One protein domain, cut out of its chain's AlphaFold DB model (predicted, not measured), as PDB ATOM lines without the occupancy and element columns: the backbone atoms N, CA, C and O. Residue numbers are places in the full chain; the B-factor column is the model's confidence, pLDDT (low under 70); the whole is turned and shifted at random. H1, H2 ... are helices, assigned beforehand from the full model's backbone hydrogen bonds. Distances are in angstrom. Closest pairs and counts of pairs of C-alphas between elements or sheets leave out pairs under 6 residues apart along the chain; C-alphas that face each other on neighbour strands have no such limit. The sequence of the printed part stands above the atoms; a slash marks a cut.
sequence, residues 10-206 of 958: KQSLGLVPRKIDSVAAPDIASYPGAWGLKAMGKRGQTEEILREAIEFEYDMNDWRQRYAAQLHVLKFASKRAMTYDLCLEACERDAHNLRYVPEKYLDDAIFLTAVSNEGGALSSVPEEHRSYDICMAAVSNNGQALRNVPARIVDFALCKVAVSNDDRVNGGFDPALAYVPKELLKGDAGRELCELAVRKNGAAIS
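AT A GLANCE: This is residues 10 to 206 of the 958 residues of the protein "DUF4116 domain-containing protein" of Olsenella sp. LZLJ-2 (UniProt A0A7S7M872). This is an elongated solenoid, a chain wound in stacked turns: H2, H5, H7, H9, H11 and H13 stand side by side in one row, and the shorter H1, H4, H6, H8, H10, H12 and H14 make a second row packed on the first. At the H1 end a long stretch with no named element, residues 10 to 33, leads in, and residues 10 to 17 stick out; H3 packs on H1 near that end. The printed part has 197 residues with fourteen named helices, H1 to H14 in order, and no named strand: all helix. It is loose, with a radius of gyration of the C-alphas of 21.6 A, and a rod spanning 75 by 36 by 18 A.

IN THESE COORDINATES: Start at Lys 10, C-alpha (263.160, 217.265, 173.793), and read on to C-alpha 34 at (241.427, 201.278, 178.244), where H1, residues 34 to 39, begins. Next come H2, 47 to 55, 12.3 A long, H3, 63 to 69, and H4, 73 to 76. Then find H5, 84 to 93, 14.6 A; H6, 95 to 100; H7, 108 to 117, 14.2 A; H8, 119 to 124; H9, 132 to 141, 14.4 A; and H10, 143 to 148. H11, 156 to 164, is 12.1 A long, and H12 is 176 to 179. H13, 187 to 200, is the longest at 20.3 A, and H14, 202 to 206, ends at C-alpha 206, (202.705, 201.290, 162.204).

HOW THE PARTS SIT: Look first at H1, which touches H4, closest at the C-alphas of Ala 34 and Val 73, 4.4 A. H1 and H3 only just touch, with 3 pairs of C-alphas within 8 A, closest at Trp 35 and Ala 68, 5.8 A. H2 touches H5 at a shallow tilt of 11 degrees, the same way, closest at the C-alphas of Ile 54 and Ala 90, 5.8 A. H7 touches H9 the same way at 15 degrees, a shallow tilt, closest at the C-alphas of Val 115 and Ala 138, 4.8 A. H6 and H7 form a helical hairpin, closest at the C-alphas of Ala 95 and Ala 114, 4.4 A. H8 touches H10 at a shallow tilt of 12 degrees, closest at the C-alphas of Gly 120 and Ala 145, 5.5 A. H11 touches H13, closest at the C-alphas of Val 163 and Ala 197, 4.9 A. H12 touches H10, closest at the C-alphas of Gln 144 and Ala 176, 4.9 A. H13 touches H14 with residues 194 to 198 alone, closest at the C-alphas of Val 198 and Ala 204, 5.1 A. In H1, H2, H3, H5, H7, H9, H11 and H13 every O i to N i+4 pair is within hydrogen-bond range; H6, H8, H10 and H14 have 0 of 2, 0 of 2, 0 of 2 and 0 of 1, beside 2 of 3, 3 of 3, 3 of 3 and 2 of 2 O i to N i+3 pairs, and H4 and H12 are too short for an i+4 pair.

THE WHOLE: The two C-alphas farthest apart are those of Lys 10 and Gly 187, 75.4 A. The printed part has no cut, and the link from H11 to H12, 11 residues, is long. Mean pLDDT of the printed part is 81.9; look for values under 70 at residues 12 to 32, 39, 41, 59 to 69 and 168 to 173.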
ATOM      1  N   LYS A  10     263.734 218.614 173.721       72.62
ATOM      2  CA  LYS A  10     263.160 217.265 173.793       72.62
ATOM      3  C   LYS A  10     262.217 217.097 174.983       72.62
ATOM      4  O   LYS A  10     261.291 216.297 174.884       72.62
ATOM      5  N   GLN A  11     262.438 217.779 176.107       71.31
ATOM      6  CA  GLN A  11     261.515 217.736 177.245       71.31
ATOM      7  C   GLN A  11     260.236 218.512 176.937       71.31
ATOM      8  O   GLN A  11     259.153 217.973 177.162       71.31
ATOM      9  N   SER A  12     260.342 219.709 176.350       66.69
ATOM     10  CA  SER A  12     259.171 220.521 175.981       66.69
ATOM     11  C   SER A  12     258.290 219.839 174.929       66.69
ATOM     12  O   SER A  12     257.065 219.915 174.996       66.69
ATOM     13  N   LEU A  13     258.892 219.083 174.006       66.06
ATOM     14  CA  LEU A  13     258.176 218.296 172.995       66.06
ATOM     15  C   LEU A  13     257.726 216.904 173.487       66.06
ATOM     16  O   LEU A  13     257.117 216.144 172.721       66.06
ATOM     17  N   GLY A  14     258.048 216.526 174.730       63.59
ATOM     18  CA  GLY A  14     257.770 215.191 175.272       63.59
ATOM     19  C   GLY A  14     258.472 214.059 174.505       63.59
ATOM     20  O   GLY A  14     257.922 212.969 174.369       63.59
ATOM     21  N   LEU A  15     259.654 214.334 173.943       61.88
ATOM     22  CA  LEU A  15     260.483 213.413 173.155       61.88
ATOM     23  C   LEU A  15     261.582 212.724 173.976       61.88
ATOM     24  O   LEU A  15     262.189 211.770 173.486       61.88
ATOM     25  N   VAL A  16     261.860 213.179 175.205       53.75
ATOM     26  CA  VAL A  16     262.751 212.454 176.123       53.75
ATOM     27  C   VAL A  16     262.033 211.191 176.601       53.75
ATOM     28  O   VAL A  16     261.003 211.301 177.267       53.75
ATOM     29  N   PRO A  17     262.571 209.987 176.332       40.22
ATOM     30  CA  PRO A  17     262.121 208.798 177.034       40.22
ATOM     31  C   PRO A  17     262.431 209.023 178.514       40.22
ATOM     32  O   PRO A  17     263.604 209.106 178.888       40.22
ATOM     33  N   ARG A  18     261.410 209.156 179.370       31.58
ATOM     34  CA  ARG A  18     261.636 209.037 180.819       31.58
ATOM     35  C   ARG A  18     262.346 207.705 181.024       31.58
ATOM     36  O   ARG A  18     261.889 206.720 180.452       31.58
ATOM     37  N   LYS A  19     263.490 207.711 181.729       28.08
ATOM     38  CA  LYS A  19     264.346 206.537 181.975       28.08
ATOM     39  C   LYS A  19     263.465 205.302 182.167       28.08
ATOM     40  O   LYS A  19     262.827 205.141 183.201       28.08
ATOM     41  N   ILE A  20     263.410 204.472 181.133       30.73
ATOM     42  CA  ILE A  20     262.836 203.144 181.224       30.73
ATOM     43  C   ILE A  20     263.947 202.340 181.876       30.73
ATOM     44  O   ILE A  20     264.871 201.895 181.193       30.73
ATOM     45  N   ASP A  21     263.899 202.204 183.198       27.23
ATOM     46  CA  ASP A  21     264.612 201.103 183.825       27.23
ATOM     47  C   ASP A  21     264.074 199.828 183.173       27.23
ATOM     48  O   ASP A  21     262.873 199.545 183.171       27.23
ATOM     49  N   SER A  22     264.974 199.126 182.493       32.38
ATOM     50  CA  SER A  22     264.718 198.149 181.436       32.38
ATOM     51  C   SER A  22     264.115 196.823 181.918       32.38
ATOM     52  O   SER A  22     264.496 195.758 181.434       32.38
ATOM     53  N   VAL A  23     263.195 196.847 182.885       33.19
ATOM     54  CA  VAL A  23     262.579 195.638 183.454       33.19
ATOM     55  C   VAL A  23     261.070 195.780 183.733       33.19
ATOM     56  O   VAL A  23     260.409 194.765 183.946       33.19
ATOM     57  N   ALA A  24     260.466 196.971 183.675       32.50
ATOM     58  CA  ALA A  24     259.037 197.123 183.977       32.50
ATOM     59  C   ALA A  24     258.143 197.116 182.718       32.50
ATOM     60  O   ALA A  24     258.463 197.720 181.696       32.50
ATOM     61  N   ALA A  25     257.015 196.401 182.803       34.59
ATOM     62  CA  ALA A  25     255.926 196.405 181.820       34.59
ATOM     63  C   ALA A  25     255.438 197.844 181.525       34.59
ATOM     64  O   ALA A  25     255.613 198.702 182.388       34.59
ATOM     65  N   PRO A  26     254.828 198.122 180.350       39.31
ATOM     66  CA  PRO A  26     254.364 199.467 180.010       39.31
ATOM     67  C   PRO A  26     253.451 200.013 181.111       39.31
ATOM     68  O   PRO A  26     252.430 199.407 181.436       39.31
ATOM     69  N   ASP A  27     253.879 201.129 181.691       50.47
ATOM     70  CA  ASP A  27     253.155 201.883 182.705       50.47
ATOM     71  C   ASP A  27     251.956 202.600 182.059       50.47
ATOM     72  O   ASP A  27     252.047 203.080 180.920       50.47
ATOM     73  N   ILE A  28     250.837 202.675 182.781       50.06
ATOM     74  CA  ILE A  28     249.614 203.350 182.331       50.06
ATOM     75  C   ILE A  28     249.871 204.826 182.001       50.06
ATOM     76  O   ILE A  28     249.248 205.365 181.090       50.06
ATOM     77  N   ALA A  29     250.883 205.433 182.629       46.88
ATOM     78  CA  ALA A  29     251.316 206.806 182.380       46.88
ATOM     79  C   ALA A  29     251.745 207.085 180.924       46.88
ATOM     80  O   ALA A  29     251.768 208.240 180.502       46.88
ATOM     81  N   SER A  30     252.097 206.055 180.143       52.16
ATOM     82  CA  SER A  30     252.458 206.220 178.724       52.16
ATOM     83  C   SER A  30     251.250 206.183 177.783       52.16
ATOM     84  O   SER A  30     251.333 206.722 176.682       52.16
ATOM     85  N   TYR A  31     250.153 205.544 178.201       61.09
ATOM     86  CA  TYR A  31     248.937 205.334 177.411       61.09
ATOM     87  C   TYR A  31     247.724 205.208 178.342       61.09
ATOM     88  O   TYR A  31     247.265 204.097 178.577       61.09
ATOM     89  N   PRO A  32     247.204 206.295 178.914       64.00
ATOM     90  CA  PRO A  32     246.107 206.213 179.877       64.00
ATOM     91  C   PRO A  32     244.797 205.673 179.260       64.00
ATOM     92  O   PRO A  32     244.633 205.588 178.037       64.00
ATOM     93  N   GLY A  33     243.877 205.221 180.116       79.31
ATOM     94  CA  GLY A  33     242.597 204.638 179.705       79.31
ATOM     95  C   GLY A  33     242.637 203.141 179.350       79.31
ATOM     96  O   GLY A  33     243.540 202.380 179.721       79.31
ATOM     97  N   ALA A  34     241.633 202.686 178.598       80.62
ATOM     98  CA  ALA A  34     241.427 201.278 178.244       80.62
ATOM     99  C   ALA A  34     242.590 200.686 177.426       80.62
ATOM    100  O   ALA A  34     242.873 199.483 177.500       80.62
ATOM    101  N   TRP A  35     243.286 201.518 176.645       75.88
ATOM    102  CA  TRP A  35     244.416 201.079 175.831       75.88
ATOM    103  C   TRP A  35     245.677 200.796 176.663       75.88
ATOM    104  O   TRP A  35     246.342 199.788 176.411       75.88
ATOM    105  N   GLY A  36     245.948 201.585 177.708       75.62
ATOM    106  CA  GLY A  36     247.017 201.310 178.677       75.62
ATOM    107  C   GLY A  36     246.818 200.001 179.399       75.62
ATOM    108  O   GLY A  36     247.718 199.162 179.431       75.62
ATOM    109  N   LEU A  37     245.595 199.764 179.878       80.94
ATOM    110  CA  LEU A  37     245.240 198.482 180.481       80.94
ATOM    111  C   LEU A  37     245.409 197.322 179.493       80.94
ATOM    112  O   LEU A  37     245.874 196.252 179.879       80.94
ATOM    113  N   LYS A  38     245.067 197.510 178.213       79.31
ATOM    114  CA  LYS A  38     245.259 196.486 177.174       79.31
ATOM    115  C   LYS A  38     246.740 196.178 176.924       79.31
ATOM    116  O   LYS A  38     247.073 195.025 176.654       79.31
ATOM    117  N   ALA A  39     247.602 197.193 176.964       69.94
ATOM    118  CA  ALA A  39     249.040 197.056 176.746       69.94
ATOM    119  C   ALA A  39     249.772 196.484 177.975       69.94
ATOM    120  O   ALA A  39     250.747 195.744 177.829       69.94
ATOM    121  N   MET A  40     249.282 196.790 179.177       72.00
ATOM    122  CA  MET A  40     249.816 196.301 180.443       72.00
ATOM    123  C   MET A  40     249.461 194.825 180.681       72.00
ATOM    124  O   MET A  40     248.354 194.355 180.415       72.00
ATOM    125  N   GLY A  41     250.393 194.061 181.252       68.38
ATOM    126  CA  GLY A  41     250.100 192.705 181.714       68.38
ATOM    127  C   GLY A  41     249.159 192.708 182.927       68.38
ATOM    128  O   GLY A  41     249.380 193.445 183.880       68.38
ATOM    129  N   LYS A  42     248.173 191.798 182.962       80.94
ATOM    130  CA  LYS A  42     247.152 191.679 184.035       80.94
ATOM    131  C   LYS A  42     247.690 191.599 185.478       80.94
ATOM    132  O   LYS A  42     246.918 191.773 186.415       80.94
ATOM    133  N   ARG A  43     248.974 191.268 185.673       76.00
ATOM    134  CA  ARG A  43     249.623 191.194 186.997       76.00
ATOM    135  C   ARG A  43     250.059 192.555 187.544       76.00
ATOM    136  O   ARG A  43     250.240 192.646 188.746       76.00
ATOM    137  N   GLY A  44     250.269 193.546 186.676       73.75
ATOM    138  CA  GLY A  44     250.714 194.891 187.061       73.75
ATOM    139  C   GLY A  44     249.577 195.898 187.227       73.75
ATOM    140  O   GLY A  44     249.824 197.012 187.655       73.75
ATOM    141  N   GLN A  45     248.345 195.513 186.894       86.25
ATOM    142  CA  GLN A  45     247.175 196.372 187.043       86.25
ATOM    143  C   GLN A  45     246.749 196.386 188.517       86.25
ATOM    144  O   GLN A  45     246.387 195.328 189.037       86.25
ATOM    145  N   THR A  46     246.816 197.552 189.165       87.19
ATOM    146  CA  THR A  46     246.346 197.800 190.542       87.19
ATOM    147  C   THR A  46     244.999 198.526 190.541       87.19
ATOM    148  O   THR A  46     244.504 198.912 189.482       87.19
ATOM    149  N   GLU A  47     244.387 198.682 191.713       86.88
ATOM    150  CA  GLU A  47     243.103 199.377 191.860       86.88
ATOM    151  C   GLU A  47     243.203 200.848 191.418       86.88
ATOM    152  O   GLU A  47     242.362 201.338 190.669       86.88
ATOM    153  N   GLU A  48     244.290 201.519 191.792       85.06
ATOM    154  CA  GLU A  48     244.571 202.917 191.459       85.06
ATOM    155  C   GLU A  48     244.711 203.114 189.944       85.06
ATOM    156  O   GLU A  48     244.117 204.018 189.370       85.06
ATOM    157  N   ILE A  49     245.415 202.197 189.274       85.19
ATOM    158  CA  ILE A  49     245.594 202.203 187.815       85.19
ATOM    159  C   ILE A  49     244.253 202.014 187.094       85.19
ATOM    160  O   ILE A  49     244.009 202.603 186.042       85.19
ATOM    161  N   LEU A  50     243.371 201.166 187.630       88.38
ATOM    162  CA  LEU A  50     242.030 200.997 187.072       88.38
ATOM    163  C   LEU A  50     241.203 202.275 187.245       88.38
ATOM    164  O   LEU A  50     240.525 202.659 186.295       88.38
ATOM    165  N   ARG A  51     241.291 202.935 188.405       88.88
ATOM    166  CA  ARG A  51     240.625 204.218 188.667       88.88
ATOM    167  C   ARG A  51     241.082 205.292 187.685       88.88
ATOM    168  O   ARG A  51     240.252 205.842 186.977       88.88
ATOM    169  N   GLU A  52     242.391 205.482 187.520       86.56
ATOM    170  CA  GLU A  52     242.946 206.420 186.531       86.56
ATOM    171  C   GLU A  52     242.482 206.102 185.099       86.56
ATOM    172  O   GLU A  52     242.196 207.004 184.314       86.56
ATOM    173  N   ALA A  53     242.372 204.817 184.740       87.62
ATOM    174  CA  ALA A  53     241.883 204.409 183.425       87.62
ATOM    175  C   ALA A  53     240.392 204.718 183.205       87.62
ATOM    176  O   ALA A  53     240.002 205.011 182.075       87.62
ATOM    177  N   ILE A  54     239.569 204.594 184.250       88.38
ATOM    178  CA  ILE A  54     238.142 204.959 184.241       88.38
ATOM    179  C   ILE A  54     237.997 206.482 184.181       88.38
ATOM    180  O   ILE A  54     237.122 207.000 183.485       88.38
ATOM    181  N   GLU A  55     238.877 207.192 184.886       86.31
ATOM    182  CA  GLU A  55     238.836 208.642 185.005       86.31
ATOM    183  C   GLU A  55     239.339 209.382 183.757       86.31
ATOM    184  O   GLU A  55     238.994 210.547 183.559       86.31
ATOM    185  N   PHE A  56     240.109 208.701 182.904       83.56
ATOM    186  CA  PHE A  56     240.811 209.308 181.779       83.56
ATOM    187  C   PHE A  56     239.892 209.911 180.703       83.56
ATOM    188  O   PHE A  56     239.049 209.232 180.114       83.56
ATOM    189  N   GLU A  57     240.153 211.176 180.369       77.81
ATOM    190  CA  GLU A  57     239.513 211.898 179.270       77.81
ATOM    191  C   GLU A  57     240.368 211.823 177.997       77.81
ATOM    192  O   GLU A  57     241.522 212.250 177.968       77.81
ATOM    193  N   TYR A  58     239.796 211.276 176.924       72.38
ATOM    194  CA  TYR A  58     240.494 211.101 175.650       72.38
ATOM    195  C   TYR A  58     240.539 212.399 174.832       72.38
ATOM    196  O   TYR A  58     239.510 213.042 174.616       72.38
ATOM    197  N   ASP A  59     241.706 212.729 174.268       63.53
ATOM    198  CA  ASP A  59     241.820 213.763 173.237       63.53
ATOM    199  C   ASP A  59     241.258 213.235 171.915       63.53
ATOM    200  O   ASP A  59     241.879 212.440 171.203       63.53
ATOM    201  N   MET A  60     240.069 213.709 171.559       62.75
ATOM    202  CA  MET A  60     239.391 213.280 170.343       62.75
ATOM    203  C   MET A  60     240.102 213.740 169.056       62.75
ATOM    204  O   MET A  60     239.696 213.279 167.985       62.75
ATOM    205  N   ASN A  61     241.153 214.574 169.121       44.16
ATOM    206  CA  ASN A  61     242.006 214.965 167.985       44.16
ATOM    207  C   ASN A  61     243.098 213.939 167.649       44.16
ATOM    208  O   ASN A  61     243.625 213.932 166.533       44.16
ATOM    209  N   ASP A  62     243.423 213.045 168.583       50.72
ATOM    210  CA  ASP A  62     244.322 211.921 168.356       50.72
ATOM    211  C   ASP A  62     243.493 210.696 167.951       50.72
ATOM    212  O   ASP A  62     242.694 210.168 168.725       50.72
ATOM    213  N   TRP A  63     243.676 210.203 166.722       54.44
ATOM    214  CA  TRP A  63     242.917 209.054 166.218       54.44
ATOM    215  C   TRP A  63     243.105 207.790 167.071       54.44
ATOM    216  O   TRP A  63     242.195 206.960 167.137       54.44
ATOM    217  N   ARG A  64     244.253 207.630 167.749       51.34
ATOM    218  CA  ARG A  64     244.500 206.501 168.658       51.34
ATOM    219  C   ARG A  64     243.665 206.630 169.916       51.34
ATOM    220  O   ARG A  64     243.118 205.632 170.373       51.34
ATOM    221  N   GLN A  65     243.548 207.844 170.446       61.41
ATOM    222  CA  GLN A  65     242.722 208.127 171.616       61.41
ATOM    223  C   GLN A  65     241.237 208.065 171.268       61.41
ATOM    224  O   GLN A  65     240.484 207.433 171.994       61.41
ATOM    225  N   ARG A  66     240.828 208.557 170.093       65.88
ATOM    226  CA  ARG A  66     239.467 208.373 169.566       65.88
ATOM    227  C   ARG A  66     239.104 206.894 169.397       65.88
ATOM    228  O   ARG A  66     237.998 206.487 169.733       65.88
ATOM    229  N   TYR A  67     240.029 206.077 168.892       60.19
ATOM    230  CA  TYR A  67     239.838 204.627 168.812       60.19
ATOM    231  C   TYR A  67     239.804 203.976 170.204       60.19
ATOM    232  O   TYR A  67     238.993 203.088 170.456       60.19
ATOM    233  N   ALA A  68     240.661 204.423 171.124       64.62
ATOM    234  CA  ALA A  68     240.690 203.938 172.498       64.62
ATOM    235  C   ALA A  68     239.437 204.335 173.299       64.62
ATOM    236  O   ALA A  68     238.992 203.542 174.120       64.62
ATOM    237  N   ALA A  69     238.816 205.478 173.007       67.94
ATOM    238  CA  ALA A  69     237.559 205.919 173.609       67.94
ATOM    239  C   ALA A  69     236.376 204.990 173.279       67.94
ATOM    240  O   ALA A  69     235.403 204.938 174.019       67.94
ATOM    241  N   GLN A  70     236.464 204.206 172.199       73.06
ATOM    242  CA  GLN A  70     235.465 203.183 171.853       73.06
ATOM    243  C   GLN A  70     235.670 201.862 172.619       73.06
ATOM    244  O   GLN A  70     234.932 200.895 172.417       73.06
ATOM    245  N   LEU A  71     236.710 201.767 173.451       80.88
ATOM    246  CA  LEU A  71     237.045 200.573 174.215       80.88
ATOM    247  C   LEU A  71     236.557 200.694 175.662       80.88
ATOM    248  O   LEU A  71     236.920 201.613 176.383       80.88
ATOM    249  N   HIS A  72     235.830 199.678 176.121       89.25
ATOM    250  CA  HIS A  72     235.345 199.601 177.500       89.25
ATOM    251  C   HIS A  72     236.479 199.215 178.461       89.25
ATOM    252  O   HIS A  72     237.125 198.176 178.282       89.25
ATOM    253  N   VAL A  73     236.721 200.030 179.486       89.44
ATOM    254  CA  VAL A  73     237.843 199.894 180.431       89.44
ATOM    255  C   VAL A  73     237.852 198.527 181.126       89.44
ATOM    256  O   VAL A  73     238.881 197.837 181.137       89.44
ATOM    257  N   LEU A  74     236.696 198.058 181.612       91.94
ATOM    258  CA  LEU A  74     236.593 196.787 182.338       91.94
ATOM    259  C   LEU A  74     236.907 195.562 181.465       91.94
ATOM    260  O   LEU A  74     237.372 194.543 181.979       91.94
ATOM    261  N   LYS A  75     236.779 195.663 180.136       91.62
ATOM    262  CA  LYS A  75     237.202 194.605 179.198       91.62
ATOM    263  C   LYS A  75     238.687 194.263 179.353       91.62
ATOM    264  O   LYS A  75     239.096 193.111 179.173       91.62
ATOM    265  N   PHE A  76     239.509 195.266 179.666       89.19
ATOM    266  CA  PHE A  76     240.967 195.151 179.735       89.19
ATOM    267  C   PHE A  76     241.525 195.187 181.160       89.19
ATOM    268  O   PHE A  76     242.704 194.867 181.340       89.19
ATOM    269  N   ALA A  77     240.685 195.410 182.166       89.62
ATOM    270  CA  ALA A  77     241.043 195.351 183.578       89.62
ATOM    271  C   ALA A  77     241.275 193.912 184.102       89.62
ATOM    272  O   ALA A  77     240.853 192.907 183.513       89.62
ATOM    273  N   SER A  78     242.015 193.792 185.202       89.31
ATOM    274  CA  SER A  78     242.382 192.530 185.840       89.31
ATOM    275  C   SER A  78     241.339 192.179 186.881       89.31
ATOM    276  O   SER A  78     241.077 192.968 187.781       89.31
ATOM    277  N   LYS A  79     240.809 190.951 186.831       88.56
ATOM    278  CA  LYS A  79     239.812 190.474 187.806       88.56
ATOM    279  C   LYS A  79     240.292 190.540 189.266       88.56
ATOM    280  O   LYS A  79     239.468 190.453 190.168       88.56
ATOM    281  N   ARG A  80     241.610 190.634 189.501       87.62
ATOM    282  CA  ARG A  80     242.211 190.768 190.841       87.62
ATOM    283  C   ARG A  80     242.194 192.200 191.377       87.62
ATOM    284  O   ARG A  80     242.204 192.355 192.586       87.62
ATOM    285  N   ALA A  81     242.211 193.192 190.489       87.75
ATOM    286  CA  ALA A  81     242.247 194.613 190.833       87.75
ATOM    287  C   ALA A  81     240.866 195.277 190.773       87.75
ATOM    288  O   ALA A  81     240.688 196.371 191.283       87.75
ATOM    289  N   MET A  82     239.886 194.618 190.145       92.25
ATOM    290  CA  MET A  82     238.495 195.060 190.170       92.25
ATOM    291  C   MET A  82     237.932 194.954 191.590       92.25
ATOM    292  O   MET A  82     237.879 193.854 192.152       92.25
ATOM    293  N   THR A  83     237.459 196.078 192.115       95.12
ATOM    294  CA  THR A  83     236.629 196.179 193.317       95.12
ATOM    295  C   THR A  83     235.191 196.514 192.931       95.12
ATOM    296  O   THR A  83     234.904 196.808 191.768       95.12
ATOM    297  N   TYR A  84     234.275 196.411 193.895       95.12
ATOM    298  CA  TYR A  84     232.873 196.765 193.685       95.12
ATOM    299  C   TYR A  84     232.739 198.232 193.243       95.12
ATOM    300  O   TYR A  84     232.180 198.495 192.180       95.12
ATOM    301  N   ASP A  85     233.371 199.149 193.980       95.00
ATOM    302  CA  ASP A  85     233.311 200.594 193.732       95.00
ATOM    303  C   ASP A  85     233.820 200.970 192.333       95.00
ATOM    304  O   ASP A  85     233.171 201.733 191.623       95.00
ATOM    305  N   LEU A  86     234.927 200.372 191.876       94.62
ATOM    306  CA  LEU A  86     235.434 200.606 190.517       94.62
ATOM    307  C   LEU A  86     234.497 200.083 189.427       94.62
ATOM    308  O   LEU A  86     234.408 200.668 188.349       94.62
ATOM    309  N   CYS A  87     233.837 198.946 189.662       95.06
ATOM    310  CA  CYS A  87     232.885 198.408 188.694       95.06
ATOM    311  C   CYS A  87     231.654 199.312 188.581       95.06
ATOM    312  O   CYS A  87     231.172 199.530 187.468       95.06
ATOM    313  N   LEU A  88     231.185 199.845 189.712       94.25
ATOM    314  CA  LEU A  88     230.088 200.804 189.778       94.25
ATOM    315  C   LEU A  88     230.445 202.097 189.028       94.25
ATOM    316  O   LEU A  88     229.735 202.473 188.099       94.25
ATOM    317  N   GLU A  89     231.595 202.698 189.338       93.25
ATOM    318  CA  GLU A  89     232.083 203.934 188.710       93.25
ATOM    319  C   GLU A  89     232.313 203.780 187.195       93.25
ATOM    320  O   GLU A  89     231.938 204.636 186.392       93.25
ATOM    321  N   ALA A  90     232.872 202.645 186.762       92.06
ATOM    322  CA  ALA A  90     233.046 202.360 185.339       92.06
ATOM    323  C   ALA A  90     231.708 202.268 184.588       92.06
ATOM    324  O   ALA A  90     231.634 202.671 183.425       92.06
ATOM    325  N   CYS A  91     230.661 201.726 185.224       92.75
ATOM    326  CA  CYS A  91     229.320 201.642 184.642       92.75
ATOM    327  C   CYS A  91     228.584 202.989 184.669       92.75
ATOM    328  O   CYS A  91     227.807 203.268 183.757       92.75
ATOM    329  N   GLU A  92     228.851 203.824 185.676       91.31
ATOM    330  CA  GLU A  92     228.351 205.200 185.755       91.31
ATOM    331  C   GLU A  92     228.862 206.041 184.582       91.31
ATOM    332  O   GLU A  92     228.083 206.753 183.955       91.31
ATOM    333  N   ARG A  93     230.142 205.897 184.212       87.94
ATOM    334  CA  ARG A  93     230.733 206.616 183.068       87.94
ATOM    335  C   ARG A  93     230.416 205.996 181.707       87.94
ATOM    336  O   ARG A  93     230.141 206.719 180.755       87.94
ATOM    337  N   ASP A  94     230.458 204.669 181.596       88.94
ATOM    338  CA  ASP A  94     230.127 203.936 180.367       88.94
ATOM    339  C   ASP A  94     229.389 202.632 180.700       88.94
ATOM    340  O   ASP A  94     229.991 201.615 181.067       88.94
ATOM    341  N   ALA A  95     228.071 202.648 180.491       88.88
ATOM    342  CA  ALA A  95     227.168 201.541 180.787       88.88
ATOM    343  C   ALA A  95     227.517 200.228 180.053       88.88
ATOM    344  O   ALA A  95     227.138 199.141 180.499       88.88
ATOM    345  N   HIS A  96     228.279 200.275 178.951       88.44
ATOM    346  CA  HIS A  96     228.707 199.068 178.236       88.44
ATOM    347  C   HIS A  96     229.760 198.258 179.002       88.44
ATOM    348  O   HIS A  96     229.974 197.087 178.666       88.44
ATOM    349  N   ASN A  97     230.376 198.823 180.047       92.00
ATOM    350  CA  ASN A  97     231.251 198.090 180.962       92.00
ATOM    351  C   ASN A  97     230.523 196.983 181.734       92.00
ATOM    352  O   ASN A  97     231.178 196.016 182.129       92.00
ATOM    353  N   LEU A  98     229.191 197.060 181.867       92.88
ATOM    354  CA  LEU A  98     228.374 196.097 182.609       92.88
ATOM    355  C   LEU A  98     228.661 194.636 182.219       92.88
ATOM    356  O   LEU A  98     228.804 193.771 183.077       92.88
ATOM    357  N   ARG A  99     228.855 194.363 180.921       91.94
ATOM    358  CA  ARG A  99     229.136 193.008 180.398       91.94
ATOM    359  C   ARG A  99     230.485 192.415 180.840       91.94
ATOM    360  O   ARG A  99     230.774 191.260 180.532       91.94
ATOM    361  N   TYR A 100     231.345 193.214 181.470       92.94
ATOM    362  CA  TYR A 100     232.683 192.825 181.919       92.94
ATOM    363  C   TYR A 100     232.827 192.819 183.447       92.94
ATOM    364  O   TYR A 100     233.889 192.436 183.947       92.94
ATOM    365  N   VAL A 101     231.782 193.212 184.181       92.94
ATOM    366  CA  VAL A 101     231.764 193.175 185.646       92.94
ATOM    367  C   VAL A 101     231.801 191.711 186.124       92.94
ATOM    368  O   VAL A 101     231.066 190.872 185.601       92.94
ATOM    369  N   PRO A 102     232.673 191.350 187.085       93.00
ATOM    370  CA  PRO A 102     232.687 190.011 187.671       93.00
ATOM    371  C   PRO A 102     231.351 189.643 188.329       93.00
ATOM    372  O   PRO A 102     230.814 190.439 189.090       93.00
ATOM    373  N   GLU A 103     230.891 188.400 188.148       91.06
ATOM    374  CA  GLU A 103     229.609 187.901 188.689       91.06
ATOM    375  C   GLU A 103     229.408 188.190 190.184       91.06
ATOM    376  O   GLU A 103     228.323 188.566 190.600       91.06
ATOM    377  N   LYS A 104     230.472 188.096 190.992       92.56
ATOM    378  CA  LYS A 104     230.435 188.379 192.438       92.56
ATOM    379  C   LYS A 104     230.096 189.832 192.814       92.56
ATOM    380  O   LYS A 104     229.860 190.087 193.989       92.56
ATOM    381  N   TYR A 105     230.182 190.770 191.872       94.81
ATOM    382  CA  TYR A 105     229.884 192.190 192.082       94.81
ATOM    383  C   TYR A 105     228.584 192.619 191.410       94.81
ATOM    384  O   TYR A 105     228.154 193.742 191.626       94.81
ATOM    385  N   LEU A 106     227.973 191.755 190.597       93.12
ATOM    386  CA  LEU A 106     226.706 192.062 189.954       93.12
ATOM    387  C   LEU A 106     225.593 192.106 191.003       93.12
ATOM    388  O   LEU A 106     225.282 191.096 191.635       93.12
ATOM    389  N   ASP A 107     225.001 193.282 191.163       94.31
ATOM    390  CA  ASP A 107     223.862 193.534 192.030       94.31
ATOM    391  C   ASP A 107     222.949 194.618 191.442       94.31
ATOM    392  O   ASP A 107     223.251 195.245 190.418       94.31
ATOM    393  N   ASP A 108     221.819 194.844 192.107       92.00
ATOM    394  CA  ASP A 108     220.802 195.789 191.654       92.00
ATOM    395  C   ASP A 108     221.334 197.224 191.535       92.00
ATOM    396  O   ASP A 108     220.887 197.957 190.655       92.00
ATOM    397  N   ALA A 109     222.316 197.629 192.348       93.88
ATOM    398  CA  ALA A 109     222.885 198.974 192.299       93.88
ATOM    399  C   ALA A 109     223.745 199.198 191.043       93.88
ATOM    400  O   ALA A 109     223.586 200.225 190.371       93.88
ATOM    401  N   ILE A 110     224.599 198.236 190.667       94.62
ATOM    402  CA  ILE A 110     225.358 198.305 189.406       94.62
ATOM    403  C   ILE A 110     224.406 198.277 188.206       94.62
ATOM    404  O   ILE A 110     224.577 199.057 187.262       94.62
ATOM    405  N   PHE A 111     223.382 197.418 188.239       95.38
ATOM    406  CA  PHE A 111     222.390 197.351 187.166       95.38
ATOM    407  C   PHE A 111     221.629 198.669 187.015       95.38
ATOM    408  O   PHE A 111     221.567 199.194 185.903       95.38
ATOM    409  N   LEU A 112     221.105 199.226 188.113       93.62
ATOM    410  CA  LEU A 112     220.392 200.506 188.128       93.62
ATOM    411  C   LEU A 112     221.258 201.644 187.592       93.62
ATOM    412  O   LEU A 112     220.787 202.429 186.771       93.62
ATOM    413  N   THR A 113     222.524 201.705 188.002       93.62
ATOM    414  CA  THR A 113     223.469 202.739 187.556       93.62
ATOM    415  C   THR A 113     223.692 202.670 186.045       93.62
ATOM    416  O   THR A 113     223.531 203.672 185.348       93.62
ATOM    417  N   ALA A 114     223.969 201.474 185.511       93.12
ATOM    418  CA  ALA A 114     224.200 201.286 184.081       93.12
ATOM    419  C   ALA A 114     222.962 201.641 183.236       93.12
ATOM    420  O   ALA A 114     223.078 202.362 182.244       93.12
ATOM    421  N   VAL A 115     221.771 201.162 183.624       93.94
ATOM    422  CA  VAL A 115     220.540 201.403 182.846       93.94
ATOM    423  C   VAL A 115     220.004 202.828 182.982       93.94
ATOM    424  O   VAL A 115     219.317 203.295 182.076       93.94
ATOM    425  N   SER A 116     220.313 203.523 184.080       91.81
ATOM    426  CA  SER A 116     219.938 204.933 184.262       91.81
ATOM    427  C   SER A 116     220.782 205.863 183.393       91.81
ATOM    428  O   SER A 116     220.275 206.890 182.943       91.81
ATOM    429  N   ASN A 117     222.043 205.494 183.131       87.88
ATOM    430  CA  ASN A 117     222.924 206.210 182.212       87.88
ATOM    431  C   ASN A 117     222.557 205.926 180.739       87.88
ATOM    432  O   ASN A 117     222.303 206.855 179.976       87.88
ATOM    433  N   GLU A 118     222.435 204.649 180.352       89.94
ATOM    434  CA  GLU A 118     221.994 204.236 179.007       89.94
ATOM    435  C   GLU A 118     221.002 203.065 179.095       89.94
ATOM    436  O   GLU A 118     221.381 201.912 179.321       89.94
ATOM    437  N   GLY A 119     219.718 203.318 178.825       88.31
ATOM    438  CA  GLY A 119     218.649 202.318 178.974       88.31
ATOM    439  C   GLY A 119     218.822 201.066 178.100       88.31
ATOM    440  O   GLY A 119     218.348 199.980 178.443       88.31
ATOM    441  N   GLY A 120     219.585 201.161 177.002       87.44
ATOM    442  CA  GLY A 120     219.961 200.011 176.168       87.44
ATOM    443  C   GLY A 120     220.813 198.955 176.892       87.44
ATOM    444  O   GLY A 120     220.817 197.781 176.487       87.44
ATOM    445  N   ALA A 121     221.478 199.332 177.992       91.31
ATOM    446  CA  ALA A 121     222.275 198.434 178.824       91.31
ATOM    447  C   ALA A 121     221.446 197.310 179.470       91.31
ATOM    448  O   ALA A 121     222.013 196.273 179.815       91.31
ATOM    449  N   LEU A 122     220.110 197.436 179.528       93.50
ATOM    450  CA  LEU A 122     219.204 196.389 180.028       93.50
ATOM    451  C   LEU A 122     219.399 195.037 179.316       93.50
ATOM    452  O   LEU A 122     219.250 193.980 179.924       93.50
ATOM    453  N   SER A 123     219.807 195.056 178.041       92.19
ATOM    454  CA  SER A 123     220.162 193.849 177.272       92.19
ATOM    455  C   SER A 123     221.330 193.047 177.865       92.19
ATOM    456  O   SER A 123     221.427 191.846 177.624       92.19
ATOM    457  N   SER A 124     222.202 193.700 178.637       89.31
ATOM    458  CA  SER A 124     223.347 193.093 179.326       89.31
ATOM    459  C   SER A 124     223.033 192.700 180.776       89.31
ATOM    460  O   SER A 124     223.856 192.040 181.403       89.31
ATOM    461  N   VAL A 125     221.859 193.069 181.307       92.12
ATOM    462  CA  VAL A 125     221.378 192.622 182.625       92.12
ATOM    463  C   VAL A 125     220.794 191.210 182.477       92.12
ATOM    464  O   VAL A 125     219.929 191.024 181.609       92.12
ATOM    465  N   PRO A 126     221.216 190.217 183.283       90.38
ATOM    466  CA  PRO A 126     220.611 188.884 183.278       90.38
ATOM    467  C   PRO A 126     219.111 188.940 183.598       90.38
ATOM    468  O   PRO A 126     218.671 189.761 184.402       90.38
ATOM    469  N   GLU A 127     218.306 188.093 182.960       88.81
ATOM    470  CA  GLU A 127     216.838 188.171 183.026       88.81
ATOM    471  C   GLU A 127     216.286 187.980 184.451       88.81
ATOM    472  O   GLU A 127     215.297 188.611 184.840       88.81
ATOM    473  N   GLU A 128     216.959 187.157 185.250       89.38
ATOM    474  CA  GLU A 128     216.680 186.906 186.662       89.38
ATOM    475  C   GLU A 128     216.835 188.158 187.540       89.38
ATOM    476  O   GLU A 128     216.126 188.292 188.536       89.38
ATOM    477  N   HIS A 129     217.688 189.103 187.130       91.62
ATOM    478  CA  HIS A 129     217.945 190.367 187.824       91.62
ATOM    479  C   HIS A 129     217.161 191.547 187.242       91.62
ATOM    480  O   HIS A 129     217.227 192.656 187.763       91.62
ATOM    481  N   ARG A 130     216.382 191.344 186.173       93.94
ATOM    482  CA  ARG A 130     215.491 192.379 185.629       93.94
ATOM    483  C   ARG A 130     214.279 192.542 186.549       93.94
ATOM    484  O   ARG A 130     213.208 191.970 186.313       93.94
ATOM    485  N   SER A 131     214.484 193.271 187.644       94.88
ATOM    486  CA  SER A 131     213.439 193.698 188.574       94.88
ATOM    487  C   SER A 131     212.579 194.800 187.951       94.88
ATOM    488  O   SER A 131     212.922 195.366 186.906       94.88
ATOM    489  N   TYR A 132     211.442 195.094 188.585       95.25
ATOM    490  CA  TYR A 132     210.555 196.164 188.132       95.25
ATOM    491  C   TYR A 132     211.278 197.516 188.107       95.25
ATOM    492  O   TYR A 132     211.231 198.210 187.095       95.25
ATOM    493  N   ASP A 133     212.028 197.834 189.163       95.50
ATOM    494  CA  ASP A 133     212.724 199.114 189.308       95.50
ATOM    495  C   ASP A 133     213.842 199.293 188.271       95.50
ATOM    496  O   ASP A 133     213.944 200.350 187.650       95.50
ATOM    497  N   ILE A 134     214.626 198.240 187.999       95.75
ATOM    498  CA  ILE A 134     215.674 198.259 186.961       95.75
ATOM    499  C   ILE A 134     215.062 198.460 185.575       95.75
ATOM    500  O   ILE A 134     215.553 199.264 184.780       95.75
ATOM    501  N   CYS A 135     213.974 197.751 185.274       96.94
ATOM    502  CA  CYS A 135     213.295 197.910 183.994       96.94
ATOM    503  C   CYS A 135     212.658 199.296 183.863       96.94
ATOM    504  O   CYS A 135     212.754 199.890 182.793       96.94
ATOM    505  N   MET A 136     212.073 199.828 184.940       96.75
ATOM    506  CA  MET A 136     211.497 201.171 184.983       96.75
ATOM    507  C   MET A 136     212.560 202.248 184.739       96.75
ATOM    508  O   MET A 136     212.345 203.144 183.920       96.75
ATOM    509  N   ALA A 137     213.723 202.140 185.385       95.06
ATOM    510  CA  ALA A 137     214.849 203.044 185.160       95.06
ATOM    511  C   ALA A 137     215.328 202.995 183.697       95.06
ATOM    512  O   ALA A 137     215.475 204.038 183.056       95.06
ATOM    513  N   ALA A 138     215.465 201.790 183.130       94.69
ATOM    514  CA  ALA A 138     215.879 201.601 181.742       94.69
ATOM    515  C   ALA A 138     214.912 202.253 180.737       94.69
ATOM    516  O   ALA A 138     215.351 202.980 179.845       94.69
ATOM    517  N   VAL A 139     213.598 202.022 180.881       94.81
ATOM    518  CA  VAL A 139     212.589 202.599 179.970       94.81
ATOM    519  C   VAL A 139     212.354 204.093 180.195       94.81
ATOM    520  O   VAL A 139     211.880 204.772 179.288       94.81
ATOM    521  N   SER A 140     212.690 204.612 181.380       94.19
ATOM    522  CA  SER A 140     212.662 206.051 181.663       94.19
ATOM    523  C   SER A 140     213.773 206.797 180.924       94.19
ATOM    524  O   SER A 140     213.550 207.916 180.476       94.19
ATOM    525  N   ASN A 141     214.951 206.179 180.775       90.88
ATOM    526  CA  ASN A 141     216.066 206.732 180.004       90.88
ATOM    527  C   ASN A 141     215.893 206.511 178.488       90.88
ATOM    528  O   ASN A 141     216.141 207.418 177.699       90.88
ATOM    529  N   ASN A 142     215.463 205.313 178.071       89.69
ATOM    530  CA  ASN A 142     215.279 204.960 176.663       89.69
ATOM    531  C   ASN A 142     214.050 204.059 176.485       89.69
ATOM    532  O   ASN A 142     214.093 202.869 176.804       89.69
ATOM    533  N   GLY A 143     212.981 204.594 175.890       90.12
ATOM    534  CA  GLY A 143     211.724 203.873 175.679       90.12
ATOM    535  C   GLY A 143     211.857 202.538 174.933       90.12
ATOM    536  O   GLY A 143     211.133 201.582 175.223       90.12
ATOM    537  N   GLN A 144     212.838 202.410 174.033       88.94
ATOM    538  CA  GLN A 144     213.093 201.171 173.279       88.94
ATOM    539  C   GLN A 144     213.695 200.049 174.135       88.94
ATOM    540  O   GLN A 144     213.763 198.900 173.684       88.94
ATOM    541  N   ALA A 145     214.102 200.335 175.376       91.88
ATOM    542  CA  ALA A 145     214.535 199.318 176.328       91.88
ATOM    543  C   ALA A 145     213.419 198.308 176.657       91.88
ATOM    544  O   ALA A 145     213.737 197.184 177.052       91.88
ATOM    545  N   LEU A 146     212.143 198.650 176.406       93.62
ATOM    546  CA  LEU A 146     210.982 197.780 176.632       93.62
ATOM    547  C   LEU A 146     211.135 196.391 175.991       93.62
ATOM    548  O   LEU A 146     210.735 195.394 176.584       93.62
ATOM    549  N   ARG A 147     211.803 196.293 174.834       91.69
ATOM    550  CA  ARG A 147     212.072 195.017 174.142       91.69
ATOM    551  C   ARG A 147     212.870 194.000 174.965       91.69
ATOM    552  O   ARG A 147     212.855 192.813 174.658       91.69
ATOM    553  N   ASN A 148     213.624 194.477 175.956       92.38
ATOM    554  CA  ASN A 148     214.443 193.656 176.843       92.38
ATOM    555  C   ASN A 148     213.758 193.423 178.201       92.38
ATOM    556  O   ASN A 148     214.339 192.775 179.071       92.38
ATOM    557  N   VAL A 149     212.549 193.941 178.426       94.75
ATOM    558  CA  VAL A 149     211.826 193.753 179.689       94.75
ATOM    559  C   VAL A 149     211.176 192.361 179.700       94.75
ATOM    560  O   VAL A 149     210.519 191.990 178.728       94.75
ATOM    561  N   PRO A 150     211.334 191.563 180.775       93.62
ATOM    562  CA  PRO A 150     210.691 190.257 180.879       93.62
ATOM    563  C   PRO A 150     209.166 190.376 180.819       93.62
ATOM    564  O   PRO A 150     208.572 191.122 181.596       93.62
ATOM    565  N   ALA A 151     208.516 189.564 179.981       90.12
ATOM    566  CA  ALA A 151     207.061 189.605 179.784       90.12
ATOM    567  C   ALA A 151     206.250 189.497 181.095       90.12
ATOM    568  O   ALA A 151     205.166 190.058 181.198       90.12
ATOM    569  N   ARG A 152     206.798 188.822 182.117       90.69
ATOM    570  CA  ARG A 152     206.177 188.636 183.443       90.69
ATOM    571  C   ARG A 152     205.977 189.921 184.264       90.69
ATOM    572  O   ARG A 152     205.191 189.885 185.202       90.69
ATOM    573  N   ILE A 153     206.709 191.004 183.980       93.12
ATOM    574  CA  ILE A 153     206.617 192.277 184.728       93.12
ATOM    575  C   ILE A 153     206.128 193.451 183.885       93.12
ATOM    576  O   ILE A 153     206.001 194.557 184.403       93.12
ATOM    577  N   VAL A 154     205.892 193.238 182.590       94.12
ATOM    578  CA  VAL A 154     205.382 194.296 181.721       94.12
ATOM    579  C   VAL A 154     203.951 194.622 182.139       94.12
ATOM    580  O   VAL A 154     203.063 193.775 182.060       94.12
ATOM    581  N   ASP A 155     203.729 195.861 182.566       94.69
ATOM    582  CA  ASP A 155     202.421 196.388 182.933       94.69
ATOM    583  C   ASP A 155     202.124 197.707 182.206       94.69
ATOM    584  O   ASP A 155     202.926 198.222 181.419       94.69
ATOM    585  N   PHE A 156     200.937 198.258 182.459       93.31
ATOM    586  CA  PHE A 156     200.498 199.498 181.829       93.31
ATOM    587  C   PHE A 156     201.392 200.695 182.179       93.31
ATOM    588  O   PHE A 156     201.685 201.510 181.305       93.31
ATOM    589  N   ALA A 157     201.837 200.811 183.434       95.44
ATOM    590  CA  ALA A 157     202.643 201.942 183.888       95.44
ATOM    591  C   ALA A 157     204.019 201.950 183.207       95.44
ATOM    592  O   ALA A 157     204.439 202.978 182.675       95.44
ATOM    593  N   LEU A 158     204.672 200.789 183.140       96.06
ATOM    594  CA  LEU A 158     205.956 200.603 182.475       96.06
ATOM    595  C   LEU A 158     205.837 200.865 180.969       96.06
ATOM    596  O   LEU A 158     206.647 201.603 180.407       96.06
ATOM    597  N   CYS A 159     204.783 200.354 180.321       95.88
ATOM    598  CA  CYS A 159     204.510 200.645 178.912       95.88
ATOM    599  C   CYS A 159     204.286 202.143 178.669       95.88
ATOM    600  O   CYS A 159     204.823 202.690 177.709       95.88
ATOM    601  N   LYS A 160     203.538 202.822 179.549       95.56
ATOM    602  CA  LYS A 160     203.263 204.263 179.452       95.56
ATOM    603  C   LYS A 160     204.538 205.100 179.550       95.56
ATOM    604  O   LYS A 160     204.707 206.044 178.776       95.56
ATOM    605  N   VAL A 161     205.443 204.756 180.465       95.62
ATOM    606  CA  VAL A 161     206.754 205.416 180.588       95.62
ATOM    607  C   VAL A 161     207.616 205.138 179.359       95.62
ATOM    608  O   VAL A 161     208.184 206.075 178.801       95.62
ATOM    609  N   ALA A 162     207.650 203.889 178.887       94.12
ATOM    610  CA  ALA A 162     208.415 203.510 177.703       94.12
ATOM    611  C   ALA A 162     207.986 204.305 176.463       94.12
ATOM    612  O   ALA A 162     208.821 204.914 175.803       94.12
ATOM    613  N   VAL A 163     206.682 204.385 176.173       92.88
ATOM    614  CA  VAL A 163     206.197 205.170 175.023       92.88
ATOM    615  C   VAL A 163     206.379 206.681 175.214       92.88
ATOM    616  O   VAL A 163     206.511 207.407 174.235       92.88
ATOM    617  N   SER A 164     206.416 207.170 176.459       91.81
ATOM    618  CA  SER A 164     206.640 208.593 176.760       91.81
ATOM    619  C   SER A 164     208.072 209.056 176.483       91.81
ATOM    620  O   SER A 164     208.272 210.243 176.194       91.81
ATOM    621  N   ASN A 165     209.028 208.128 176.588       89.50
ATOM    622  CA  ASN A 165     210.469 208.333 176.420       89.50
ATOM    623  C   ASN A 165     211.023 207.623 175.167       89.50
ATOM    624  O   ASN A 165     212.218 207.343 175.082       89.50
ATOM    625  N   ASP A 166     210.167 207.295 174.196       86.44
ATOM    626  CA  ASP A 166     210.589 206.842 172.866       86.44
ATOM    627  C   ASP A 166     210.742 208.058 171.946       86.44
ATOM    628  O   ASP A 166     209.839 208.393 171.189       86.44
ATOM    629  N   ASP A 167     211.862 208.770 172.062       72.81
ATOM    630  CA  ASP A 167     212.198 209.949 171.250       72.81
ATOM    631  C   ASP A 167     213.171 209.630 170.093       72.81
ATOM    632  O   ASP A 167     213.381 210.446 169.186       72.81
ATOM    633  N   ARG A 168     213.756 208.424 170.084       64.19
ATOM    634  CA  ARG A 168     214.764 207.990 169.106       64.19
ATOM    635  C   ARG A 168     214.114 207.510 167.804       64.19
ATOM    636  O   ARG A 168     213.651 206.379 167.692       64.19
ATOM    637  N   VAL A 169     214.191 208.330 166.755       57.41
ATOM    638  CA  VAL A 169     213.654 207.987 165.419       57.41
ATOM    639  C   VAL A 169     214.612 207.102 164.586       57.41
ATOM    640  O   VAL A 169     214.192 206.482 163.611       57.41
ATOM    641  N   ASN A 170     215.897 206.982 164.961       54.78
ATOM    642  CA  ASN A 170     216.947 206.360 164.132       54.78
ATOM    643  C   ASN A 170     217.831 205.342 164.884       54.78
ATOM    644  O   ASN A 170     218.978 205.631 165.212       54.78
ATOM    645  N   GLY A 171     217.325 204.121 165.094       52.59
ATOM    646  CA  GLY A 171     218.110 203.010 165.665       52.59
ATOM    647  C   GLY A 171     218.102 201.699 164.868       52.59
ATOM    648  O   GLY A 171     218.808 200.770 165.238       52.59
ATOM    649  N   GLY A 172     217.304 201.593 163.796       58.81
ATOM    650  CA  GLY A 172     217.082 200.313 163.101       58.81
ATOM    651  C   GLY A 172     216.197 199.321 163.872       58.81
ATOM    652  O   GLY A 172     216.161 198.147 163.518       58.81
ATOM    653  N   PHE A 173     215.487 199.789 164.905       67.69
ATOM    654  CA  PHE A 173     214.569 199.009 165.738       67.69
ATOM    655  C   PHE A 173     213.138 199.557 165.648       67.69
ATOM    656  O   PHE A 173     212.940 200.700 165.229       67.69
ATOM    657  N   ASP A 174     212.157 198.740 166.035       80.81
ATOM    658  CA  ASP A 174     210.753 199.147 166.067       80.81
ATOM    659  C   ASP A 174     210.476 200.131 167.225       80.81
ATOM    660  O   ASP A 174     211.190 200.104 168.234       80.81
ATOM    661  N   PRO A 175     209.454 201.004 167.108       86.88
ATOM    662  CA  PRO A 175     209.032 201.903 168.185       86.88
ATOM    663  C   PRO A 175     208.680 201.148 169.469       86.88
ATOM    664  O   PRO A 175     208.256 199.992 169.412       86.88
ATOM    665  N   ALA A 176     208.751 201.814 170.625       90.25
ATOM    666  CA  ALA A 176     208.427 201.202 171.920       90.25
ATOM    667  C   ALA A 176     207.031 200.549 171.926       90.25
ATOM    668  O   ALA A 176     206.856 199.469 172.489       90.25
ATOM    669  N   LEU A 177     206.062 201.149 171.220       91.88
ATOM    670  CA  LEU A 177     204.704 200.617 171.078       91.88
ATOM    671  C   LEU A 177     204.667 199.192 170.490       91.88
ATOM    672  O   LEU A 177     203.799 198.409 170.864       91.88
ATOM    673  N   ALA A 178     205.617 198.823 169.625       90.38
ATOM    674  CA  ALA A 178     205.691 197.487 169.027       90.38
ATOM    675  C   ALA A 178     205.970 196.375 170.053       90.38
ATOM    676  O   ALA A 178     205.654 195.212 169.802       90.38
ATOM    677  N   TYR A 179     206.552 196.730 171.201       91.12
ATOM    678  CA  TYR A 179     206.892 195.800 172.279       91.12
ATOM    679  C   TYR A 179     205.845 195.779 173.404       91.12
ATOM    680  O   TYR A 179     206.005 195.037 174.373       91.12
ATOM    681  N   VAL A 180     204.767 196.563 173.288       92.56
ATOM    682  CA  VAL A 180     203.665 196.565 174.256       92.56
ATOM    683  C   VAL A 180     202.795 195.311 174.058       92.56
ATOM    684  O   VAL A 180     202.369 195.033 172.933       92.56
ATOM    685  N   PRO A 181     202.483 194.547 175.126       91.81
ATOM    686  CA  PRO A 181     201.588 193.396 175.053       91.81
ATOM    687  C   PRO A 181     200.222 193.750 174.457       91.81
ATOM    688  O   PRO A 181     199.602 194.750 174.827       91.81
ATOM    689  N   LYS A 182     199.708 192.894 173.567       88.69
ATOM    690  CA  LYS A 182     198.433 193.122 172.857       88.69
ATOM    691  C   LYS A 182     197.236 193.227 173.802       88.69
ATOM    692  O   LYS A 182     196.213 193.804 173.448       88.69
ATOM    693  N   GLU A 183     197.339 192.653 174.994       89.31
ATOM    694  CA  GLU A 183     196.336 192.712 176.054       89.31
ATOM    695  C   GLU A 183     196.174 194.132 176.608       89.31
ATOM    696  O   GLU A 183     195.062 194.504 176.979       89.31
ATOM    697  N   LEU A 184     197.253 194.926 176.610       89.88
ATOM    698  CA  LEU A 184     197.266 196.325 177.052       89.88
ATOM    699  C   LEU A 184     196.861 197.300 175.935       89.88
ATOM    700  O   LEU A 184     196.521 198.445 176.213       89.88
ATOM    701  N   LEU A 185     196.839 196.843 174.680       89.19
ATOM    702  CA  LEU A 185     196.420 197.612 173.503       89.19
ATOM    703  C   LEU A 185     194.925 197.417 173.195       89.19
ATOM    704  O   LEU A 185     194.540 197.148 172.058       89.19
ATOM    705  N   LYS A 186     194.062 197.513 174.217       87.38
ATOM    706  CA  LYS A 186     192.599 197.364 174.087       87.38
ATOM    707  C   LYS A 186     191.849 198.442 174.870       87.38
ATOM    708  O   LYS A 186     192.307 198.893 175.918       87.38
ATOM    709  N   GLY A 187     190.662 198.804 174.381       88.50
ATOM    710  CA  GLY A 187     189.782 199.782 175.030       88.50
ATOM    711  C   GLY A 187     190.401 201.180 175.146       88.50
ATOM    712  O   GLY A 187     191.327 201.523 174.409       88.50
ATOM    713  N   ASP A 188     189.890 201.981 176.081       87.06
ATOM    714  CA  ASP A 188     190.321 203.374 176.270       87.06
ATOM    715  C   ASP A 188     191.774 203.480 176.761       87.06
ATOM    716  O   ASP A 188     192.510 204.361 176.327       87.06
ATOM    717  N   ALA A 189     192.222 202.533 177.592       85.12
ATOM    718  CA  ALA A 189     193.600 202.478 178.083       85.12
ATOM    719  C   ALA A 189     194.606 202.208 176.947       85.12
ATOM    720  O   ALA A 189     195.623 202.891 176.830       85.12
ATOM    721  N   GLY A 190     194.305 201.251 176.061       89.75
ATOM    722  CA  GLY A 190     195.128 200.997 174.877       89.75
ATOM    723  C   GLY A 190     195.142 202.179 173.907       89.75
ATOM    724  O   GLY A 190     196.186 202.489 173.335       89.75
ATOM    725  N   ARG A 191     194.008 202.878 173.761       90.19
ATOM    726  CA  ARG A 191     193.924 204.107 172.961       90.19
ATOM    727  C   ARG A 191     194.839 205.200 173.509       90.19
ATOM    728  O   ARG A 191     195.591 205.783 172.735       90.19
ATOM    729  N   GLU A 192     194.825 205.424 174.821       91.56
ATOM    730  CA  GLU A 192     195.699 206.400 175.483       91.56
ATOM    731  C   GLU A 192     197.186 206.113 175.203       91.56
ATOM    732  O   GLU A 192     197.938 207.027 174.859       91.56
ATOM    733  N   LEU A 193     197.610 204.845 175.290       92.69
ATOM    734  CA  LEU A 193     198.988 204.443 174.974       92.69
ATOM    735  C   LEU A 193     199.348 204.698 173.506       92.69
ATOM    736  O   LEU A 193     200.424 205.230 173.233       92.69
ATOM    737  N   CYS A 194     198.460 204.350 172.571       92.81
ATOM    738  CA  CYS A 194     198.661 204.590 171.142       92.81
ATOM    739  C   CYS A 194     198.769 206.091 170.826       92.81
ATOM    740  O   CYS A 194     199.681 206.503 170.112       92.81
ATOM    741  N   GLU A 195     197.877 206.915 171.383       91.50
ATOM    742  CA  GLU A 195     197.890 208.374 171.213       91.50
ATOM    743  C   GLU A 195     199.178 209.004 171.745       91.50
ATOM    744  O   GLU A 195     199.790 209.845 171.081       91.50
ATOM    745  N   LEU A 196     199.613 208.578 172.930       90.75
ATOM    746  CA  LEU A 196     200.849 209.047 173.542       90.75
ATOM    747  C   LEU A 196     202.081 208.619 172.738       90.75
ATOM    748  O   LEU A 196     202.939 209.457 172.461       90.75
ATOM    749  N   ALA A 197     202.137 207.354 172.318       90.50
ATOM    750  CA  ALA A 197     203.233 206.813 171.522       90.50
ATOM    751  C   ALA A 197     203.379 207.545 170.186       90.50
ATOM    752  O   ALA A 197     204.470 207.990 169.850       90.50
ATOM    753  N   VAL A 198     202.281 207.744 169.452       89.69
ATOM    754  CA  VAL A 198     202.295 208.448 168.160       89.69
ATOM    755  C   VAL A 198     202.676 209.920 168.320       89.69
ATOM    756  O   VAL A 198     203.395 210.472 167.487       89.69
ATOM    757  N   ARG A 199     202.239 210.563 169.409       86.62
ATOM    758  CA  ARG A 199     202.618 211.946 169.731       86.62
ATOM    759  C   ARG A 199     204.101 212.095 170.078       86.62
ATOM    760  O   ARG A 199     204.633 213.187 169.907       86.62
ATOM    761  N   LYS A 200     204.744 211.049 170.602       85.25
ATOM    762  CA  LYS A 200     206.168 211.041 170.978       85.25
ATOM    763  C   LYS A 200     207.090 210.536 169.872       85.25
ATOM    764  O   LYS A 200     208.220 210.996 169.770       85.25
ATOM    765  N   ASN A 201     206.588 209.623 169.048       83.19
ATOM    766  CA  ASN A 201     207.273 209.041 167.911       83.19
ATOM    767  C   ASN A 201     206.255 208.744 166.808       83.19
ATOM    768  O   ASN A 201     205.534 207.746 166.860       83.19
ATOM    769  N   GLY A 202     206.233 209.567 165.756       83.19
ATOM    770  CA  GLY A 202     205.324 209.373 164.621       83.19
ATOM    771  C   GLY A 202     205.450 207.997 163.942       83.19
ATOM    772  O   GLY A 202     204.493 207.534 163.328       83.19
ATOM    773  N   ALA A 203     206.580 207.289 164.102       81.94
ATOM    774  CA  ALA A 203     206.756 205.932 163.584       81.94
ATOM    775  C   ALA A 203     205.896 204.887 164.313       81.94
ATOM    776  O   ALA A 203     205.626 203.831 163.743       81.94
ATOM    777  N   ALA A 204     205.440 205.168 165.541       88.06
ATOM    778  CA  ALA A 204     204.600 204.259 166.322       88.06
ATOM    779  C   ALA A 204     203.256 203.957 165.644       88.06
ATOM    780  O   ALA A 204     202.642 202.939 165.953       88.06
ATOM    781  N   ILE A 205     202.828 204.774 164.673       88.81
ATOM    782  CA  ILE A 205     201.582 204.573 163.924       88.81
ATOM    783  C   ILE A 205     201.520 203.199 163.233       88.81
ATOM    784  O   ILE A 205     200.449 202.605 163.166       88.81
ATOM    785  N   SER A 206     202.660 202.634 162.808       85.94
ATOM    786  CA  SER A 206     202.705 201.290 162.204       85.94
ATOM    787  C   SER A 206     202.460 200.153 163.203       85.94
ATOM    788  O   SER A 206     202.240 199.016 162.794       85.94
TER     789      SER A 206